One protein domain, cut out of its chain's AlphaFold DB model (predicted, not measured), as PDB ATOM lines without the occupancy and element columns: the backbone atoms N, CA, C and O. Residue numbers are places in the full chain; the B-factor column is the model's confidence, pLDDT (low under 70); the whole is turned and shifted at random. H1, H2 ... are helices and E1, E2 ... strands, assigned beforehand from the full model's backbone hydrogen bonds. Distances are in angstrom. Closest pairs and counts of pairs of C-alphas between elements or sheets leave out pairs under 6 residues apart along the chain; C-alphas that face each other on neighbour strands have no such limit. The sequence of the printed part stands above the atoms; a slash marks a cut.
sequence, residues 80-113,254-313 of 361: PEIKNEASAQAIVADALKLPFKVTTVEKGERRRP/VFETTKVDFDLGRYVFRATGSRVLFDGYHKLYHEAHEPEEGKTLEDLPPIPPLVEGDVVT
ATOM      1  N   PRO A  80     136.933 144.237 107.558       72.56
ATOM      2  CA  PRO A  80     136.707 142.837 107.221       72.56
ATOM      3  C   PRO A  80     138.057 142.120 107.100       72.56
ATOM      4  O   PRO A  80     138.925 142.560 106.349       72.56
ATOM      5  N   GLU A  81     138.228 141.025 107.840       83.81
ATOM      6  CA  GLU A  81     139.432 140.193 107.796       83.81
ATOM      7  C   GLU A  81     139.175 138.931 106.968       83.81
ATOM      8  O   GLU A  81     138.300 138.127 107.292       83.81
ATOM      9  N   ILE A  82     139.963 138.738 105.909       89.75
ATOM     10  CA  ILE A  82     139.987 137.511 105.104       89.75
ATOM     11  C   ILE A  82     141.344 136.856 105.351       89.75
ATOM     12  O   ILE A  82     142.366 137.330 104.865       89.75
ATOM     13  N   LYS A  83     141.362 135.805 106.177       90.06
ATOM     14  CA  LYS A  83     142.604 135.280 106.774       90.06
ATOM     15  C   LYS A  83     143.408 134.357 105.859       90.06
ATOM     16  O   LYS A  83     144.601 134.186 106.078       90.06
ATOM     17  N   ASN A  84     142.768 133.716 104.884       92.81
ATOM     18  CA  ASN A  84     143.415 132.732 104.022       92.81
ATOM     19  C   ASN A  84     142.726 132.618 102.657       92.81
ATOM     20  O   ASN A  84     141.614 133.112 102.452       92.81
ATOM     21  N   GLU A  85     143.409 131.937 101.739       93.81
ATOM     22  CA  GLU A  85     142.951 131.703 100.372       93.81
ATOM     23  C   GLU A  85     141.613 130.958 100.324       93.81
ATOM     24  O   GLU A  85     140.703 131.402  99.629       93.81
ATOM     25  N   ALA A  86     141.447 129.890 101.112       95.44
ATOM     26  CA  ALA A  86     140.207 129.111 101.140       95.44
ATOM     27  C   ALA A  86     138.983 129.981 101.483       95.44
ATOM     28  O   ALA A  86     137.941 129.891 100.835       95.44
ATOM     29  N   SER A  87     139.124 130.892 102.452       92.44
ATOM     30  CA  SER A  87     138.069 131.844 102.817       92.44
ATOM     31  C   SER A  87     137.789 132.842 101.692       92.44
ATOM     32  O   SER A  87     136.629 133.159 101.430       92.44
ATOM     33  N   ALA A  88     138.830 133.333 101.013       93.94
ATOM     34  CA  ALA A  88     138.681 134.247  99.882       93.94
ATOM     35  C   ALA A  88     137.957 133.574  98.704       93.94
ATOM     36  O   ALA A  88     137.013 134.142  98.159       93.94
ATOM     37  N   GLN A  89     138.351 132.348  98.352       95.06
ATOM     38  CA  GLN A  89     137.729 131.565  97.286       95.06
ATOM     39  C   GLN A  89     136.263 131.237  97.600       95.06
ATOM     40  O   GLN A  89     135.410 131.375  96.725       95.06
ATOM     41  N   ALA A  90     135.939 130.891  98.853       93.56
ATOM     42  CA  ALA A  90     134.555 130.677  99.278       93.56
ATOM     43  C   ALA A  90     133.700 131.950  99.131       93.56
ATOM     44  O   ALA A  90     132.585 131.893  98.617       93.56
ATOM     45  N   ILE A  91     134.237 133.118  99.511       93.69
ATOM     46  CA  ILE A  91     133.559 134.411  99.320       93.69
ATOM     47  C   ILE A  91     133.319 134.690  97.833       93.69
ATOM     48  O   ILE A  91     132.230 135.125  97.469       93.69
ATOM     49  N   VAL A  92     134.311 134.433  96.976       94.38
ATOM     50  CA  VAL A  92     134.181 134.604  95.521       94.38
ATOM     51  C   VAL A  92     133.087 133.695  94.959       94.38
ATOM     52  O   VAL A  92     132.211 134.176  94.239       94.38
ATOM     53  N   ALA A  93     133.097 132.409  95.318       94.19
ATOM     54  CA  ALA A  93     132.111 131.435  94.859       94.19
ATOM     55  C   ALA A  93     130.681 131.781  95.307       94.19
ATOM     56  O   ALA A  93     129.732 131.579  94.550       94.19
ATOM     57  N   ASP A  94     130.520 132.321  96.517       94.12
ATOM     58  CA  ASP A  94     129.232 132.810  97.010       94.12
ATOM     59  C   ASP A  94     128.789 134.084  96.284       94.12
ATOM     60  O   ASP A  94     127.638 134.182  95.861       94.12
ATOM     61  N   ALA A  95     129.686 135.061  96.130       93.69
ATOM     62  CA  ALA A  95     129.367 136.352  95.528       93.69
ATOM     63  C   ALA A  95     128.975 136.225  94.048       93.69
ATOM     64  O   ALA A  95     128.066 136.921  93.608       93.69
ATOM     65  N   LEU A  96     129.596 135.308  93.296       93.62
ATOM     66  CA  LEU A  96     129.265 135.055  91.885       93.62
ATOM     67  C   LEU A  96     127.828 134.551  91.663       93.62
ATOM     68  O   LEU A  96     127.329 134.636  90.544       93.62
ATOM     69  N   LYS A  97     127.158 134.039  92.702       93.25
ATOM     70  CA  LYS A  97     125.760 133.577  92.638       93.25
ATOM     71  C   LYS A  97     124.747 134.695  92.903       93.25
ATOM     72  O   LYS A  97     123.548 134.463  92.784       93.25
ATOM     73  N   LEU A  98     125.207 135.874  93.323       93.56
ATOM     74  CA  LEU A  98     124.354 136.985  93.737       93.56
ATOM     75  C   LEU A  98     124.273 138.048  92.631       93.56
ATOM     76  O   LEU A  98     125.271 138.308  91.955       93.56
ATOM     77  N   PRO A  99     123.114 138.704  92.448       92.75
ATOM     78  CA  PRO A  99     122.995 139.798  91.496       92.75
ATOM     79  C   PRO A  99     123.750 141.028  92.009       92.75
ATOM     80  O   PRO A  99     123.476 141.522  93.102       92.75
ATOM     81  N   PHE A 100     124.664 141.569  91.204       95.06
ATOM     82  CA  PHE A 100     125.329 142.836  91.512       95.06
ATOM     83  C   PHE A 100     124.419 143.999  91.131       95.06
ATOM     84  O   PHE A 100     124.533 144.588  90.058       95.06
ATOM     85  N   LYS A 101     123.486 144.309  92.030       96.56
ATOM     86  CA  LYS A 101     122.631 145.489  91.934       96.56
ATOM     87  C   LYS A 101     123.343 146.693  92.546       96.56
ATOM     88  O   LYS A 101     123.873 146.601  93.653       96.56
ATOM     89  N   VAL A 102     123.349 147.814  91.838       97.31
ATOM     90  CA  VAL A 102     123.832 149.095  92.354       97.31
ATOM     91  C   VAL A 102     122.897 149.542  93.470       97.31
ATOM     92  O   VAL A 102     121.703 149.747  93.244       97.31
ATOM     93  N   THR A 103     123.435 149.684  94.678       97.19
ATOM     94  CA  THR A 103     122.656 150.072  95.861       97.19
ATOM     95  C   THR A 103     122.814 151.534  96.220       97.19
ATOM     96  O   THR A 103     121.915 152.103  96.826       97.19
ATOM     97  N   THR A 104     123.951 152.141  95.887       97.19
ATOM     98  CA  THR A 104     124.183 153.565  96.143       97.19
ATOM     99  C   THR A 104     125.107 154.139  95.083       97.19
ATOM    100  O   THR A 104     126.138 153.532  94.777       97.19
ATOM    101  N   VAL A 105     124.765 155.320  94.565       97.25
ATOM    102  CA  VAL A 105     125.640 156.118  93.694       97.25
ATOM    103  C   VAL A 105     125.838 157.495  94.315       97.25
ATOM    104  O   VAL A 105     124.981 158.369  94.236       97.25
ATOM    105  N   GLU A 106     127.006 157.711  94.909       96.38
ATOM    106  CA  GLU A 106     127.406 159.009  95.445       96.38
ATOM    107  C   GLU A 106     128.290 159.727  94.424       96.38
ATOM    108  O   GLU A 106     129.361 159.234  94.059       96.38
ATOM    109  N   LYS A 107     127.864 160.916  93.995       96.38
ATOM    110  CA  LYS A 107     128.697 161.845  93.228       96.38
ATOM    111  C   LYS A 107     129.035 163.046  94.093       96.38
ATOM    112  O   LYS A 107     128.181 163.575  94.796       96.38
ATOM    113  N   GLY A 108     130.284 163.474  94.030       95.56
ATOM    114  CA  GLY A 108     130.762 164.654  94.735       95.56
ATOM    115  C   GLY A 108     131.762 165.422  93.893       95.56
ATOM    116  O   GLY A 108     132.440 164.850  93.045       95.56
ATOM    117  N   GLU A 109     131.869 166.718  94.148       97.00
ATOM    118  CA  GLU A 109     132.923 167.550  93.585       97.00
ATOM    119  C   GLU A 109     134.047 167.697  94.613       97.00
ATOM    120  O   GLU A 109     133.815 168.056  95.770       97.00
ATOM    121  N   ARG A 110     135.285 167.436  94.196       96.50
ATOM    122  CA  ARG A 110     136.474 167.643  95.016       96.50
ATOM    123  C   ARG A 110     137.407 168.632  94.344       96.50
ATOM    124  O   ARG A 110     137.925 168.389  93.260       96.50
ATOM    125  N   ARG A 111     137.668 169.733  95.046       96.12
ATOM    126  CA  ARG A 111     138.615 170.766  94.623       96.12
ATOM    127  C   ARG A 111     139.983 170.508  95.238       96.12
ATOM    128  O   ARG A 111     140.098 170.290  96.445       96.12
ATOM    129  N   ARG A 112     141.020 170.532  94.410       95.00
ATOM    130  CA  ARG A 112     142.424 170.461  94.814       95.00
ATOM    131  C   ARG A 112     143.027 171.855  94.671       95.00
ATOM    132  O   ARG A 112     143.212 172.301  93.539       95.00
ATOM    133  N   PRO A 113     143.259 172.581  95.780       95.50
ATOM    134  CA  PRO A 113     143.885 173.892  95.702       95.50
ATOM    135  C   PRO A 113     145.315 173.756  95.182       95.50
ATOM    136  O   PRO A 113     145.977 172.751  95.449       95.50
ATOM    137  N   VAL A 254     139.558 170.655  89.665       97.94
ATOM    138  CA  VAL A 254     138.229 170.200  90.088       97.94
ATOM    139  C   VAL A 254     137.969 168.811  89.530       97.94
ATOM    140  O   VAL A 254     138.033 168.588  88.320       97.94
ATOM    141  N   PHE A 255     137.638 167.887  90.425       97.56
ATOM    142  CA  PHE A 255     137.372 166.490  90.117       97.56
ATOM    143  C   PHE A 255     135.941 166.127  90.497       97.56
ATOM    144  O   PHE A 255     135.491 166.438  91.598       97.56
ATOM    145  N   GLU A 256     135.252 165.413  89.620       96.94
ATOM    146  CA  GLU A 256     134.063 164.646  89.970       96.94
ATOM    147  C   GLU A 256     134.522 163.312  90.553       96.94
ATOM    148  O   GLU A 256     135.223 162.544  89.896       96.94
ATOM    149  N   THR A 257     134.141 163.034  91.793       96.75
ATOM    150  CA  THR A 257     134.369 161.745  92.439       96.75
ATOM    151  C   THR A 257     133.073 160.961  92.449       96.75
ATOM    152  O   THR A 257     132.072 161.441  92.981       96.75
ATOM    153  N   THR A 258     133.115 159.744  91.918       96.94
ATOM    154  CA  THR A 258     131.973 158.829  91.905       96.94
ATOM    155  C   THR A 258     132.295 157.638  92.786       96.94
ATOM    156  O   THR A 258     133.348 157.013  92.642       96.94
ATOM    157  N   LYS A 259     131.387 157.307  93.692       97.00
ATOM    158  CA  LYS A 259     131.471 156.138  94.555       97.00
ATOM    159  C   LYS A 259     130.210 155.309  94.371       97.00
ATOM    160  O   LYS A 259     129.106 155.806  94.564       97.00
ATOM    161  N   VAL A 260     130.402 154.053  93.991       97.50
ATOM    162  CA  VAL A 260     129.321 153.107  93.723       97.50
ATOM    163  C   VAL A 260     129.450 151.936  94.678       97.50
ATOM    164  O   VAL A 260     130.502 151.290  94.724       97.50
ATOM    165  N   ASP A 261     128.382 151.671  95.423       96.75
ATOM    166  CA  ASP A 261     128.273 150.511  96.301       96.75
ATOM    167  C   ASP A 261     127.319 149.473  95.703       96.75
ATOM    168  O   ASP A 261     126.286 149.806  95.122       96.75
ATOM    169  N   PHE A 262     127.684 148.206  95.885       96.00
ATOM    170  CA  PHE A 262     126.880 147.029  95.582       96.00
ATOM    171  C   PHE A 262     126.747 146.226  96.881       96.00
ATOM    172  O   PHE A 262     127.675 145.506  97.271       96.00
ATOM    173  N   ASP A 263     125.633 146.403  97.591       94.94
ATOM    174  CA  ASP A 263     125.304 145.630  98.792       94.94
ATOM    175  C   ASP A 263     124.573 144.331  98.413       94.94
ATOM    176  O   ASP A 263     123.437 144.334  97.945       94.94
ATOM    177  N   LEU A 264     125.252 143.205  98.623       92.88
ATOM    178  CA  LEU A 264     124.771 141.842  98.385       92.88
ATOM    179  C   LEU A 264     124.292 141.182  99.696       92.88
ATOM    180  O   LEU A 264     124.338 139.957  99.852       92.88
ATOM    181  N   GLY A 265     123.938 141.987 100.699       89.44
ATOM    182  CA  GLY A 265     123.527 141.577 102.040       89.44
ATOM    183  C   GLY A 265     124.716 141.185 102.914       89.44
ATOM    184  O   GLY A 265     125.092 141.894 103.848       89.44
ATOM    185  N   ARG A 266     125.338 140.037 102.615       87.25
ATOM    186  CA  ARG A 266     126.529 139.577 103.354       87.25
ATOM    187  C   ARG A 266     127.808 140.267 102.901       87.25
ATOM    188  O   ARG A 266     128.759 140.271 103.677       87.25
ATOM    189  N   TYR A 267     127.846 140.819 101.690       90.56
ATOM    190  CA  TYR A 267     129.040 141.401 101.081       90.56
ATOM    191  C   TYR A 267     128.739 142.792 100.526       90.56
ATOM    192  O   TYR A 267     127.782 142.943  99.781       90.56
ATOM    193  N   VAL A 268     129.583 143.780 100.815       92.81
ATOM    194  CA  VAL A 268     129.538 145.092 100.156       92.81
ATOM    195  C   VAL A 268     130.749 145.233  99.257       92.81
ATOM    196  O   VAL A 268     131.879 145.198  99.745       92.81
ATOM    197  N   PHE A 269     130.506 145.416  97.967       93.56
ATOM    198  CA  PHE A 269     131.519 145.746  96.978       93.56
ATOM    199  C   PHE A 269     131.477 147.245  96.688       93.56
ATOM    200  O   PHE A 269     130.399 147.813  96.542       93.56
ATOM    201  N   ARG A 270     132.642 147.892  96.614       94.94
ATOM    202  CA  ARG A 270     132.748 149.331  96.334       94.94
ATOM    203  C   ARG A 270     133.682 149.604  95.172       94.94
ATOM    204  O   ARG A 270     134.814 149.119  95.189       94.94
ATOM    205  N   ALA A 271     133.230 150.445  94.249       94.75
ATOM    206  CA  ALA A 271     134.049 151.071  93.222       94.75
ATOM    207  C   ALA A 271     134.149 152.579  93.491       94.75
ATOM    208  O   ALA A 271     133.153 153.231  93.806       94.75
ATOM    209  N   THR A 272     135.351 153.135  93.346       95.75
ATOM    210  CA  THR A 272     135.591 154.581  93.412       95.75
ATOM    211  C   THR A 272     136.278 155.013  92.128       95.75
ATOM    212  O   THR A 272     137.260 154.393  91.718       95.75
ATOM    213  N   GLY A 273     135.775 156.076  91.515       96.25
ATOM    214  CA  GLY A 273     136.344 156.677  90.321       96.25
ATOM    215  C   GLY A 273     136.456 158.182  90.443       96.25
ATOM    216  O   GLY A 273     135.842 158.805  91.314       96.25
ATOM    217  N   SER A 274     137.248 158.751  89.549       96.62
ATOM    218  CA  SER A 274     137.496 160.183  89.469       96.62
ATOM    219  C   SER A 274     137.488 160.618  88.011       96.62
ATOM    220  O   SER A 274     137.921 159.878  87.128       96.62
ATOM    221  N   ARG A 275     136.977 161.816  87.745       95.38
ATOM    222  CA  ARG A 275     137.031 162.460  86.433       95.38
ATOM    223  C   ARG A 275     137.405 163.922  86.612       95.38
ATOM    224  O   ARG A 275     136.810 164.610  87.436       95.38
ATOM    225  N   VAL A 276     138.350 164.416  85.818       96.56
ATOM    226  CA  VAL A 276     138.688 165.845  85.791       96.56
ATOM    227  C   VAL A 276     137.518 166.621  85.179       96.56
ATOM    228  O   VAL A 276     137.154 166.381  84.030       96.56
ATOM    229  N   LEU A 277     136.931 167.543  85.943       96.81
ATOM    230  CA  LEU A 277     135.965 168.531  85.445       96.81
ATOM    231  C   LEU A 277     136.678 169.802  84.977       96.81
ATOM    232  O   LEU A 277     136.292 170.413  83.982       96.81
ATOM    233  N   PHE A 278     137.735 170.188  85.691       98.00
ATOM    234  CA  PHE A 278     138.591 171.316  85.355       98.00
ATOM    235  C   PHE A 278     140.017 171.029  85.822       98.00
ATOM    236  O   PHE A 278     140.234 170.666  86.973       98.00
ATOM    237  N   ASP A 279     140.992 171.184  84.933       97.12
ATOM    238  CA  ASP A 279     142.408 170.949  85.223       97.12
ATOM    239  C   ASP A 279     143.018 172.052  86.105       97.12
ATOM    240  O   ASP A 279     143.917 171.775  86.890       97.12
ATOM    241  N   GLY A 280     142.518 173.290  86.060       98.06
ATOM    242  CA  GLY A 280     143.006 174.364  86.932       98.06
ATOM    243  C   GLY A 280     144.529 174.509  86.878       98.06
ATOM    244  O   GLY A 280     145.128 174.503  85.801       98.06
ATOM    245  N   TYR A 281     145.173 174.610  88.039       98.00
ATOM    246  CA  TYR A 281     146.633 174.690  88.132       98.00
ATOM    247  C   TYR A 281     147.376 173.460  87.563       98.00
ATOM    248  O   TYR A 281     148.552 173.585  87.213       98.00
ATOM    249  N   HIS A 282     146.717 172.297  87.411       96.75
ATOM    250  CA  HIS A 282     147.320 171.104  86.787       96.75
ATOM    251  C   HIS A 282     147.697 171.328  85.330       96.75
ATOM    252  O   HIS A 282     148.640 170.705  84.857       96.75
ATOM    253  N   LYS A 283     147.069 172.291  84.641       96.75
ATOM    254  CA  LYS A 283     147.505 172.693  83.297       96.75
ATOM    255  C   LYS A 283     148.989 173.072  83.251       96.75
ATOM    256  O   LYS A 283     149.623 172.921  82.211       96.75
ATOM    257  N   LEU A 284     149.535 173.566  84.367       96.06
ATOM    258  CA  LEU A 284     150.918 174.012  84.456       96.06
ATOM    259  C   LEU A 284     151.804 173.140  85.351       96.06
ATOM    260  O   LEU A 284     153.005 173.023  85.095       96.06
ATOM    261  N   TYR A 285     151.248 172.571  86.421       97.12
ATOM    262  CA  TYR A 285     152.046 171.940  87.462       97.12
ATOM    263  C   TYR A 285     151.340 170.755  88.129       97.12
ATOM    264  O   TYR A 285     150.222 170.881  88.627       97.12
ATOM    265  N   HIS A 286     152.058 169.635  88.235       93.31
ATOM    266  CA  HIS A 286     151.666 168.451  88.997       93.31
ATOM    267  C   HIS A 286     152.712 168.157  90.077       93.31
ATOM    268  O   HIS A 286     153.913 168.305  89.839       93.31
ATOM    269  N   GLU A 287     152.261 167.735  91.257       89.25
ATOM    270  CA  GLU A 287     153.149 167.182  92.285       89.25
ATOM    271  C   GLU A 287     153.472 165.729  91.943       89.25
ATOM    272  O   GLU A 287     152.611 164.993  91.463       89.25
ATOM    273  N   ALA A 288     154.717 165.316  92.177       88.38
ATOM    274  CA  ALA A 288     155.064 163.908  92.053       88.38
ATOM    275  C   ALA A 288     154.755 163.162  93.355       88.38
ATOM    276  O   ALA A 288     155.020 163.648  94.461       88.38
ATOM    277  N   HIS A 289     154.246 161.945  93.195       86.94
ATOM    278  CA  HIS A 289     153.939 161.031  94.284       86.94
ATOM    279  C   HIS A 289     154.914 159.862  94.279       86.94
ATOM    280  O   HIS A 289     155.238 159.308  93.226       86.94
ATOM    281  N   GLU A 290     155.403 159.502  95.462       83.38
ATOM    282  CA  GLU A 290     156.163 158.263  95.617       83.38
ATOM    283  C   GLU A 290     155.182 157.079  95.657       83.38
ATOM    284  O   GLU A 290     154.076 157.238  96.177       83.38
ATOM    285  N   PRO A 291     155.554 155.886  95.156       78.81
ATOM    286  CA  PRO A 291     154.656 154.722  95.125       78.81
ATOM    287  C   PRO A 291     154.032 154.380  96.489       78.81
ATOM    288  O   PRO A 291     152.884 153.950  96.572       78.81
ATOM    289  N   GLU A 292     154.793 154.631  97.552       80.62
ATOM    290  CA  GLU A 292     154.443 154.424  98.960       80.62
ATOM    291  C   GLU A 292     153.320 155.368  99.452       80.62
ATOM    292  O   GLU A 292     152.634 155.063 100.427       80.62
ATOM    293  N   GLU A 293     153.104 156.520  98.798       80.94
ATOM    294  CA  GLU A 293     152.073 157.504  99.184       80.94
ATOM    295  C   GLU A 293     150.653 157.084  98.749       80.94
ATOM    296  O   GLU A 293     149.662 157.650  99.220       80.94
ATOM    297  N   GLY A 294     150.540 156.048  97.908       83.75
ATOM    298  CA  GLY A 294     149.276 155.515  97.411       83.75
ATOM    299  C   GLY A 294     148.660 156.329  96.269       83.75
ATOM    300  O   GLY A 294     149.183 157.352  95.839       83.75
ATOM    301  N   LYS A 295     147.523 155.842  95.756       85.44
ATOM    302  CA  LYS A 295     146.823 156.457  94.618       85.44
ATOM    303  C   LYS A 295     146.119 157.756  95.006       85.44
ATOM    304  O   LYS A 295     145.417 157.808  96.022       85.44
ATOM    305  N   THR A 296     146.216 158.763  94.151       87.69
ATOM    306  CA  THR A 296     145.499 160.035  94.279       87.69
ATOM    307  C   THR A 296     144.208 160.044  93.457       87.69
ATOM    308  O   THR A 296     143.796 159.035  92.892       87.69
ATOM    309  N   LEU A 297     143.521 161.193  93.404       86.81
ATOM    310  CA  LEU A 297     142.347 161.353  92.537       86.81
ATOM    311  C   LEU A 297     142.721 161.349  91.054       86.81
ATOM    312  O   LEU A 297     141.863 161.031  90.237       86.81
ATOM    313  N   GLU A 298     143.958 161.721  90.721       86.94
ATOM    314  CA  GLU A 298     144.446 161.713  89.343       86.94
ATOM    315  C   GLU A 298     144.648 160.274  88.831       86.94
ATOM    316  O   GLU A 298     144.476 160.012  87.644       86.94
ATOM    317  N   ASP A 299     144.924 159.326  89.735       89.38
ATOM    318  CA  ASP A 299     145.172 157.916  89.408       89.38
ATOM    319  C   ASP A 299     143.895 157.064  89.278       89.38
ATOM    320  O   ASP A 299     143.956 155.886  88.899       89.38
ATOM    321  N   LEU A 300     142.733 157.603  89.665       92.06
ATOM    322  CA  LEU A 300     141.473 156.860  89.677       92.06
ATOM    323  C   LEU A 300     140.744 157.000  88.334       92.06
ATOM    324  O   LEU A 300     140.393 158.115  87.954       92.06
ATOM    325  N   PRO A 301     140.427 155.892  87.639       93.88
ATOM    326  CA  PRO A 301     139.694 155.959  86.383       93.88
ATOM    327  C   PRO A 301     138.229 156.388  86.597       93.88
ATOM    328  O   PRO A 301     137.641 156.082  87.641       93.88
ATOM    329  N   PRO A 302     137.601 157.047  85.608       94.69
ATOM    330  CA  PRO A 302     136.204 157.462  85.696       94.69
ATOM    331  C   PRO A 302     135.263 156.260  85.579       94.69
ATOM    332  O   PRO A 302     135.390 155.461  84.650       94.69
ATOM    333  N   ILE A 303     134.293 156.148  86.492       93.94
ATOM    334  CA  ILE A 303     133.256 155.104  86.443       93.94
ATOM    335  C   ILE A 303     132.230 155.456  85.351       93.94
ATOM    336  O   ILE A 303     131.816 156.618  85.279       93.94
ATOM    337  N   PRO A 304     131.803 154.490  84.510       91.88
ATOM    338  CA  PRO A 304     130.698 154.689  83.577       91.88
ATOM    339  C   PRO A 304     129.430 155.191  84.285       91.88
ATOM    340  O   PRO A 304     129.240 154.905  85.466       91.88
ATOM    341  N   PRO A 305     128.531 155.912  83.597       92.06
ATOM    342  CA  PRO A 305     127.253 156.295  84.185       92.06
ATOM    343  C   PRO A 305     126.490 155.061  84.687       92.06
ATOM    344  O   PRO A 305     126.258 154.127  83.925       92.06
ATOM    345  N   LEU A 306     126.137 155.072  85.973       94.00
ATOM    346  CA  LEU A 306     125.328 154.064  86.655       94.00
ATOM    347  C   LEU A 306     124.291 154.789  87.511       94.00
ATOM    348  O   LEU A 306     124.582 155.867  88.047       94.00
ATOM    349  N   VAL A 307     123.113 154.194  87.659       95.44
ATOM    350  CA  VAL A 307     122.056 154.658  88.561       95.44
ATOM    351  C   VAL A 307     121.721 153.592  89.597       95.44
ATOM    352  O   VAL A 307     121.996 152.403  89.424       95.44
ATOM    353  N   GLU A 308     121.149 154.022  90.719       96.69
ATOM    354  CA  GLU A 308     120.651 153.091  91.727       96.69
ATOM    355  C   GLU A 308     119.591 152.177  91.119       96.69
ATOM    356  O   GLU A 308     118.682 152.622  90.421       96.69
ATOM    357  N   GLY A 309     119.720 150.882  91.384       96.19
ATOM    358  CA  GLY A 309     118.849 149.876  90.801       96.19
ATOM    359  C   GLY A 309     119.433 149.130  89.607       96.19
ATOM    360  O   GLY A 309     118.986 148.006  89.369       96.19
ATOM    361  N   ASP A 310     120.445 149.682  88.930       96.44
ATOM    362  CA  ASP A 310     121.105 149.018  87.803       96.44
ATOM    363  C   ASP A 310     121.674 147.663  88.220       96.44
ATOM    364  O   ASP A 310     122.282 147.519  89.284       96.44
ATOM    365  N   VAL A 311     121.513 146.657  87.362       95.31
ATOM    366  CA  VAL A 311     122.102 145.330  87.563       95.31
ATOM    367  C   VAL A 311     123.277 145.177  86.612       95.31
ATOM    368  O   VAL A 311     123.111 145.240  85.395       95.31
ATOM    369  N   VAL A 312     124.473 144.965  87.162       94.31
ATOM    370  CA  VAL A 312     125.696 144.805  86.368       94.31
ATOM    371  C   VAL A 312     126.085 143.336  86.237       94.31
ATOM    372  O   VAL A 312     126.035 142.561  87.193       94.31
ATOM    373  N   THR A 313     126.537 142.954  85.045       93.75
ATOM    374  CA  THR A 313     127.064 141.609  84.798       93.75
ATOM    375  C   THR A 313     128.496 141.502  85.307       93.75
ATOM    376  O   THR A 313     129.415 142.140  84.781       93.75
TER     377      THR A 313
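What this domain is: This is residues 80 to 113 and 254 to 313 of the 361 residues of a protein of Gemmatimonadetes bacterium (UniProt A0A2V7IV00). A long, twisted ribbon of three antiparallel strands has a helix, H1, at one end and the small helix H2 at the other. After H2 a long stretch with no named element, residues 284 to 313, loops out, with residues 287 to 295 sticking out, and comes back to the H1 end of the ribbon; residues 85 to 90 of H1 also stick out. The printed part has 94 residues, with H1, E1, E2, E3, H2 along the chain and sheet order E1, E2, E3. The class is mixed, helices and strands, with 46 residues, under half, in named elements. The whole is loose, with a radius of gyration of the C-alphas of 16.9 A and spans of 48 by 33 by 18 A.

Where its parts are: H1, residues 85 to 95, begins at C-alpha (142.951, 131.703, 100.372) and measures 15.2 A. E1, residues 104 to 112, measures 24.9 A; E2, residues 254 to 263, 29.1 A; E3, residues 267 to 278, 35.1 A. H2, residues 280 to 283, ends at C-alpha (147.505, 172.693, 83.297).

How they stand to each other: H1 is only just on the sheet, with 5 pairs of C-alphas within 10 A, and only grazes it with residues 91 to 95; its closest C-alphas with E3 are those of Ala 95 and Tyr 267, 7.5 A apart. In H1 every O i to N i+4 pair is within hydrogen-bond range; H2 is too short for one. Edge strand E1 is antiparallel to inner strand E2 at 156 degrees, with N 108 and O 257 at 2.9 A. E2 and edge strand E3 form a hairpin, antiparallel at 165 degrees, with N 258 and O 273 at 2.9 A. H2 only grazes the sheet with residues 280 to 282. H1 and H2 are apart. Residues 100 to 101 pair with residues 311 to 312, antiparallel.

The domain as a whole: The C-alphas farthest apart, of Ala 86 and Leu 284, are 49.1 A apart. Residues 114 to 253 are not printed; C-alphas 113 and 254 are 8.8 A apart across the cut. Of the links printed whole, none is long. No printed residue has a pLDDT under 70.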